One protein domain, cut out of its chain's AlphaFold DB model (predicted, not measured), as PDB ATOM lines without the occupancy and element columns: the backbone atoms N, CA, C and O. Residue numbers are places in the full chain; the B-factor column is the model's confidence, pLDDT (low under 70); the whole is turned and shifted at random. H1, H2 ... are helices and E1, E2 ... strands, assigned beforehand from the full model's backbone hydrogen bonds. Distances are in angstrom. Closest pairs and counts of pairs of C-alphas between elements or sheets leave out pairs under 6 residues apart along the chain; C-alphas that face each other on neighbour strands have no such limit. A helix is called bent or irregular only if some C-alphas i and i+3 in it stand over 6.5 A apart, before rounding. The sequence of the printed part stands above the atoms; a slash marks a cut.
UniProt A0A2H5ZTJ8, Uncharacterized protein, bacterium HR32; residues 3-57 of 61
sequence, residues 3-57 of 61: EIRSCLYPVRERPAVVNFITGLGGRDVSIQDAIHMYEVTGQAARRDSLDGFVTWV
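What this domain is: This is residues 3 to 57 of the 61 residues of an uncharacterized protein of bacterium HR32 (UniProt A0A2H5ZTJ8). One long helix, H2, runs over one face of a very small sheet of two short parallel strands, E1 and E2, and a short helix, H1, sits off on the other side from H2, at the end of a long loop. H2 links the two strands, and its residues 37 to 41 are the ones near the sheet. The printed part has 55 residues with two named helices and two named strands, in the order H1, E1, H2, E2; the class is mixed, helices and strands, though under half of the residues, 27, are in named elements. The whole is loose, with a radius of gyration of the C-alphas of 12.8 A, and elongated, spanning 38 by 23 by 15 A.

How they stand to each other: The sheet has strands E1, residues 19 to 21, and E2, residues 54 to 56, which are parallel neighbours with 30 degrees between their directions. C-alphas 20 and 55 face each other at 4.9 A. N 21 and O 55 are within hydrogen-bond range at 2.9 A, and so are N 55 and O 19 at 2.9 A. Between the strands in the chain comes helix H2, residues 31 to 46. E1, H2 and E2 form a strand-helix-strand unit, two parallel neighbour strands joined through a helix, and its crossover is left-handed. The closest C-alphas of E1 and H2 are those of Phe 20 and Met 37, 7.3 A apart, the one pair within 8 A; the two centres are 11.0 A apart. Helix H1, residues 3 to 7, is apart from H2 and from E2. In H1 and H2 every O i to N i+4 pair is within hydrogen-bond range.

Where its parts are: E1 runs from C-alpha 19 at (205.464, 204.112, 194.983) over 6.9 A. E2 measures 6.4 A from Val 54 to Trp 56. H2 is the longest helix, 16 residues and 23.0 A, from C-alpha 31 at (217.262, 192.498, 200.406) to C-alpha 46 at (197.135, 191.396, 189.361). H1 begins at C-alpha 3 at (206.696, 212.521, 187.038) and measures 6.1 A. Neither helix is bent.

The domain as a whole: The two C-alphas farthest apart, those of Arg 12 and Gly 25, are 38.3 A apart, and those of Glu 3 and Val 57, the first and last printed, are 20.8 A apart. The printed part has no cut. The link from H1 to E1, 11 residues, is long; those from E1 to H2, 9 residues, and from H2 to E2, 7 residues, are short. The mean pLDDT of the printed part is 88.0, and residues 48 to 52, in the link from H2 to E2, are under 70.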
ATOM      1  N   GLU A   3     206.032 212.510 188.351       91.56
ATOM      2  CA  GLU A   3     206.696 212.521 187.038       91.56
ATOM      3  C   GLU A   3     206.494 211.235 186.228       91.56
ATOM      4  O   GLU A   3     206.000 211.295 185.109       91.56
ATOM      5  N   ILE A   4     206.774 210.059 186.807       90.44
ATOM      6  CA  ILE A   4     206.625 208.774 186.101       90.44
ATOM      7  C   ILE A   4     205.179 208.553 185.641       90.44
ATOM      8  O   ILE A   4     204.943 208.130 184.513       90.44
ATOM      9  N   ARG A   5     204.195 208.890 186.482       86.69
ATOM     10  CA  ARG A   5     202.775 208.766 186.127       86.69
ATOM     11  C   ARG A   5     202.388 209.750 185.026       86.69
ATOM     12  O   ARG A   5     201.683 209.369 184.096       86.69
ATOM     13  N   SER A   6     202.873 210.987 185.109       90.81
ATOM     14  CA  SER A   6     202.655 212.012 184.087       90.81
ATOM     15  C   SER A   6     203.248 211.596 182.737       90.81
ATOM     16  O   SER A   6     202.585 211.748 181.713       90.81
ATOM     17  N   CYS A   7     204.435 210.980 182.722       93.31
ATOM     18  CA  CYS A   7     205.053 210.442 181.506       93.31
ATOM     19  C   CYS A   7     204.230 209.319 180.855       93.31
ATOM     20  O   CYS A   7     204.283 209.146 179.641       93.31
ATOM     21  N   LEU A   8     203.458 208.566 181.643       90.94
ATOM     22  CA  LEU A   8     202.620 207.464 181.160       90.94
ATOM     23  C   LEU A   8     201.213 207.910 180.736       90.94
ATOM     24  O   LEU A   8     200.437 207.094 180.240       90.94
ATOM     25  N   TYR A   9     200.872 209.195 180.884       89.50
ATOM     26  CA  TYR A   9     199.554 209.715 180.517       89.50
ATOM     27  C   TYR A   9     199.140 209.408 179.060       89.50
ATOM     28  O   TYR A   9     197.982 209.034 178.859       89.50
ATOM     29  N   PRO A  10     200.029 209.484 178.048       93.94
ATOM     30  CA  PRO A  10     199.659 209.188 176.660       93.94
ATOM     31  C   PRO A  10     199.408 207.700 176.363       93.94
ATOM     32  O   PRO A  10     198.895 207.373 175.293       93.94
ATOM     33  N   VAL A  11     199.784 206.783 177.261       93.38
ATOM     34  CA  VAL A  11     199.650 205.337 177.031       93.38
ATOM     35  C   VAL A  11     198.190 204.915 177.221       93.38
ATOM     36  O   VAL A  11     197.580 205.226 178.244       93.38
ATOM     37  N   ARG A  12     197.631 204.197 176.234       89.06
ATOM     38  CA  ARG A  12     196.225 203.745 176.231       89.06
ATOM     39  C   ARG A  12     195.927 202.747 177.352       89.06
ATOM     40  O   ARG A  12     194.911 202.866 178.024       89.06
ATOM     41  N   GLU A  13     196.817 201.780 177.538       87.69
ATOM     42  CA  GLU A  13     196.748 200.766 178.593       87.69
ATOM     43  C   GLU A  13     197.848 201.070 179.601       87.69
ATOM     44  O   GLU A  13     199.015 200.727 179.410       87.69
ATOM     45  N   ARG A  14     197.491 201.827 180.636       85.56
ATOM     46  CA  ARG A  14     198.464 202.293 181.620       85.56
ATOM     47  C   ARG A  14     198.824 201.145 182.562       85.56
ATOM     48  O   ARG A  14     197.915 200.533 183.120       85.56
ATOM     49  N   PRO A  15     200.120 200.864 182.773       87.31
ATOM     50  CA  PRO A  15     200.515 199.893 183.778       87.31
ATOM     51  C   PRO A  15     200.196 200.427 185.178       87.31
ATOM     52  O   PRO A  15     200.183 201.641 185.402       87.31
ATOM     53  N   ALA A  16     200.002 199.523 186.137       87.31
ATOM     54  CA  ALA A  16     199.929 199.897 187.544       87.31
ATOM     55  C   ALA A  16     201.249 200.550 187.988       87.31
ATOM     56  O   ALA A  16     202.331 200.011 187.748       87.31
ATOM     57  N   VAL A  17     201.161 201.702 188.660       88.50
ATOM     58  CA  VAL A  17     202.323 202.415 189.208       88.50
ATOM     59  C   VAL A  17     202.207 202.482 190.724       88.50
ATOM     60  O   VAL A  17     201.341 203.173 191.264       88.50
ATOM     61  N   VAL A  18     203.122 201.800 191.410       89.88
ATOM     62  CA  VAL A  18     203.260 201.828 192.871       89.88
ATOM     63  C   VAL A  18     204.462 202.667 193.281       89.88
ATOM     64  O   VAL A  18     205.443 202.761 192.545       89.88
ATOM     65  N   ASN A  19     204.386 203.286 194.457       91.94
ATOM     66  CA  ASN A  19     205.464 204.112 194.983       91.94
ATOM     67  C   ASN A  19     205.908 203.595 196.343       91.94
ATOM     68  O   ASN A  19     205.075 203.335 197.213       91.94
ATOM     69  N   PHE A  20     207.220 203.531 196.538       92.81
ATOM     70  CA  PHE A  20     207.824 203.146 197.802       92.81
ATOM     71  C   PHE A  20     208.712 204.271 198.320       92.81
ATOM     72  O   PHE A  20     209.490 204.851 197.562       92.81
ATOM     73  N   ILE A  21     208.614 204.561 199.615       93.50
ATOM     74  CA  ILE A  21     209.590 205.386 200.329       93.50
ATOM     75  C   ILE A  21     210.317 204.479 201.315       93.50
ATOM     76  O   ILE A  21     209.693 203.838 202.156       93.50
ATOM     77  N   THR A  22     211.641 204.428 201.210       94.62
ATOM     78  CA  THR A  22     212.506 203.600 202.057       94.62
ATOM     79  C   THR A  22     213.825 204.324 202.342       94.62
ATOM     80  O   THR A  22     214.027 205.446 201.874       94.62
ATOM     81  N   GLY A  23     214.701 203.734 203.158       93.50
ATOM     82  CA  GLY A  23     216.004 204.314 203.507       93.50
ATOM     83  C   GLY A  23     215.927 205.629 204.291       93.50
ATOM     84  O   GLY A  23     216.868 206.424 204.306       93.50
ATOM     85  N   LEU A  24     214.791 205.895 204.944       93.06
ATOM     86  CA  LEU A  24     214.582 207.125 205.703       93.06
ATOM     87  C   LEU A  24     215.657 207.308 206.774       93.06
ATOM     88  O   LEU A  24     215.921 206.395 207.558       93.06
ATOM     89  N   GLY A  25     216.245 208.504 206.816       92.06
ATOM     90  CA  GLY A  25     217.324 208.831 207.747       92.06
ATOM     91  C   GLY A  25     218.666 208.176 207.408       92.06
ATOM     92  O   GLY A  25     219.497 208.044 208.297       92.06
ATOM     93  N   GLY A  26     218.872 207.745 206.157       92.44
ATOM     94  CA  GLY A  26     220.107 207.078 205.730       92.44
ATOM     95  C   GLY A  26     220.207 205.626 206.196       92.44
ATOM     96  O   GLY A  26     221.305 205.088 206.278       92.44
ATOM     97  N   ARG A  27     219.074 205.003 206.537       91.06
ATOM     98  CA  ARG A  27     219.028 203.582 206.895       91.06
ATOM     99  C   ARG A  27     219.258 202.707 205.671       91.06
ATOM    100  O   ARG A  27     218.821 203.046 204.570       91.06
ATOM    101  N   ASP A  28     219.872 201.556 205.903       93.44
ATOM    102  CA  ASP A  28     220.049 200.548 204.870       93.44
ATOM    103  C   ASP A  28     218.697 200.013 204.390       93.44
ATOM    104  O   ASP A  28     217.757 199.837 205.169       93.44
ATOM    105  N   VAL A  29     218.627 199.738 203.089       94.62
ATOM    106  CA  VAL A  29     217.519 199.020 202.459       94.62
ATOM    107  C   VAL A  29     217.959 197.573 202.315       94.62
ATOM    108  O   VAL A  29     218.909 197.273 201.591       94.62
ATOM    109  N   SER A  30     217.301 196.670 203.033       94.88
ATOM    110  CA  SER A  30     217.671 195.260 203.023       94.88
ATOM    111  C   SER A  30     217.193 194.556 201.750       94.88
ATOM    112  O   SER A  30     216.285 195.006 201.047       94.88
ATOM    113  N   ILE A  31     217.757 193.377 201.478       96.69
ATOM    114  CA  ILE A  31     217.262 192.498 200.406       96.69
ATOM    115  C   ILE A  31     215.791 192.119 200.653       96.69
ATOM    116  O   ILE A  31     215.021 192.008 199.703       96.69
ATOM    117  N   GLN A  32     215.382 191.963 201.916       95.25
ATOM    118  CA  GLN A  32     213.995 191.645 202.263       95.25
ATOM    119  C   GLN A  32     213.047 192.804 201.934       95.25
ATOM    120  O   GLN A  32     211.960 192.564 201.417       95.25
ATOM    121  N   ASP A  33     213.481 194.053 202.131       95.25
ATOM    122  CA  ASP A  33     212.709 195.231 201.716       95.25
ATOM    123  C   ASP A  33     212.514 195.251 200.194       95.25
ATOM    124  O   ASP A  33     211.415 195.510 199.705       95.25
ATOM    125  N   ALA A  34     213.560 194.919 199.430       95.69
ATOM    126  CA  ALA A  34     213.479 194.827 197.973       95.69
ATOM    127  C   ALA A  34     212.524 193.716 197.503       95.69
ATOM    128  O   ALA A  34     211.708 193.947 196.609       95.69
ATOM    129  N   ILE A  35     212.586 192.535 198.129       97.00
ATOM    130  CA  ILE A  35     211.660 191.426 197.857       97.00
ATOM    131  C   ILE A  35     210.220 191.849 198.168       97.00
ATOM    132  O   ILE A  35     209.335 191.655 197.337       97.00
ATOM    133  N   HIS A  36     209.986 192.506 199.304       93.94
ATOM    134  CA  HIS A  36     208.662 192.996 199.677       93.94
ATOM    135  C   HIS A  36     208.101 194.000 198.655       93.94
ATOM    136  O   HIS A  36     206.964 193.859 198.198       93.94
ATOM    137  N   MET A  37     208.906 194.979 198.226       94.31
ATOM    138  CA  MET A  37     208.509 195.937 197.185       94.31
ATOM    139  C   MET A  37     208.159 195.236 195.862       94.31
ATOM    140  O   MET A  37     207.176 195.597 195.203       94.31
ATOM    141  N   TYR A  38     208.919 194.203 195.483       94.81
ATOM    142  CA  TYR A  38     208.637 193.387 194.300       94.81
ATOM    143  C   TYR A  38     207.301 192.641 194.418       94.81
ATOM    144  O   TYR A  38     206.477 192.692 193.503       94.81
ATOM    145  N   GLU A  39     207.041 191.995 195.555       93.31
ATOM    146  CA  GLU A  39     205.793 191.268 195.794       93.31
ATOM    147  C   GLU A  39     204.570 192.190 195.754       93.31
ATOM    148  O   GLU A  39     203.577 191.860 195.098       93.31
ATOM    149  N   VAL A  40     204.651 193.363 196.393       90.88
ATOM    150  CA  VAL A  40     203.593 194.388 196.361       90.88
ATOM    151  C   VAL A  40     203.342 194.861 194.930       90.88
ATOM    152  O   VAL A  40     202.190 194.944 194.500       90.88
ATOM    153  N   THR A  41     204.401 195.088 194.151       91.12
ATOM    154  CA  THR A  41     204.281 195.440 192.727       91.12
ATOM    155  C   THR A  41     203.574 194.334 191.938       91.12
ATOM    156  O   THR A  41     202.659 194.604 191.161       91.12
ATOM    157  N   GLY A  42     203.924 193.067 192.178       90.69
ATOM    158  CA  GLY A  42     203.259 191.923 191.552       90.69
ATOM    159  C   GLY A  42     201.779 191.799 191.930       90.69
ATOM    160  O   GLY A  42     200.962 191.388 191.107       90.69
ATOM    161  N   GLN A  43     201.405 192.169 193.156       88.56
ATOM    162  CA  GLN A  43     200.000 192.243 193.566       88.56
ATOM    163  C   GLN A  43     199.261 193.383 192.858       88.56
ATOM    164  O   GLN A  43     198.143 193.160 192.397       88.56
ATOM    165  N   ALA A  44     199.889 194.554 192.715       87.31
ATOM    166  CA  ALA A  44     199.348 195.701 191.979       87.31
ATOM    167  C   ALA A  44     199.136 195.407 190.488       87.31
ATOM    168  O   ALA A  44     198.228 195.950 189.878       87.31
ATOM    169  N   ALA A  45     199.959 194.542 189.895       85.06
ATOM    170  CA  ALA A  45     199.776 194.111 188.513       85.06
ATOM    171  C   ALA A  45     198.585 193.148 188.341       85.06
ATOM    172  O   ALA A  45     198.001 193.077 187.265       85.06
ATOM    173  N   ARG A  46     198.239 192.377 189.384       84.81
ATOM    174  CA  ARG A  46     197.135 191.396 189.361       84.81
ATOM    175  C   ARG A  46     195.797 191.975 189.804       84.81
ATOM    176  O   ARG A  46     194.752 191.505 189.366       84.81
ATOM    177  N   ARG A  47     195.821 192.922 190.740       71.44
ATOM    178  CA  ARG A  47     194.641 193.645 191.214       71.44
ATOM    179  C   ARG A  47     194.574 194.939 190.426       71.44
ATOM    180  O   ARG A  47     195.512 195.714 190.502       71.44
ATOM    181  N   ASP A  48     193.478 195.177 189.717       62.56
ATOM    182  CA  ASP A  48     193.289 196.293 188.774       62.56
ATOM    183  C   ASP A  48     193.284 197.705 189.415       62.56
ATOM    184  O   ASP A  48     192.658 198.622 188.898       62.56
ATOM    185  N   SER A  49     193.918 197.900 190.583       60.78
ATOM    186  CA  SER A  49     194.180 199.207 191.194       60.78
ATOM    187  C   SER A  49     194.965 199.098 192.514       60.78
ATOM    188  O   SER A  49     194.461 198.591 193.519       60.78
ATOM    189  N   LEU A  50     196.175 199.669 192.532       62.22
ATOM    190  CA  LEU A  50     196.805 200.309 193.706       62.22
ATOM    191  C   LEU A  50     197.250 201.744 193.353       62.22
ATOM    192  O   LEU A  50     198.195 202.299 193.919       62.22
ATOM    193  N   ASP A  51     196.587 202.342 192.360       61.03
ATOM    194  CA  ASP A  51     197.089 203.527 191.680       61.03
ATOM    195  C   ASP A  51     196.979 204.769 192.578       61.03
ATOM    196  O   ASP A  51     195.937 205.404 192.686       61.03
ATOM    197  N   GLY A  52     198.083 205.145 193.230       62.09
ATOM    198  CA  GLY A  52     198.166 206.372 194.039       62.09
ATOM    199  C   GLY A  52     198.599 206.178 195.486       62.09
ATOM    200  O   GLY A  52     198.835 207.176 196.162       62.09
ATOM    201  N   PHE A  53     198.759 204.940 195.957       71.81
ATOM    202  CA  PHE A  53     199.276 204.708 197.303       71.81
ATOM    203  C   PHE A  53     200.806 204.804 197.351       71.81
ATOM    204  O   PHE A  53     201.511 204.317 196.462       71.81
ATOM    205  N   VAL A  54     201.305 205.445 198.408       87.81
ATOM    206  CA  VAL A  54     202.720 205.415 198.790       87.81
ATOM    207  C   VAL A  54     202.865 204.442 199.933       87.81
ATOM    208  O   VAL A  54     202.244 204.622 200.981       87.81
ATOM    209  N   THR A  55     203.699 203.435 199.742       89.69
ATOM    210  CA  THR A  55     204.036 202.482 200.791       89.69
ATOM    211  C   THR A  55     205.363 202.888 201.413       89.69
ATOM    212  O   THR A  55     206.372 203.056 200.727       89.69
ATOM    213  N   TRP A  56     205.371 203.053 202.728       91.38
ATOM    214  CA  TRP A  56     206.593 203.290 203.484       91.38
ATOM    215  C   TRP A  56     207.171 201.934 203.881       91.38
ATOM    216  O   TRP A  56     206.479 201.130 204.498       91.38
ATOM    217  N   VAL A  57     208.418 201.667 203.505       92.38
ATOM    218  CA  VAL A  57     209.075 200.370 203.708       92.38
ATOM    219  C   VAL A  57     210.256 200.549 204.653       92.38
ATOM    220  O   VAL A  57     211.064 201.465 204.479       92.38
TER     221      VAL A  57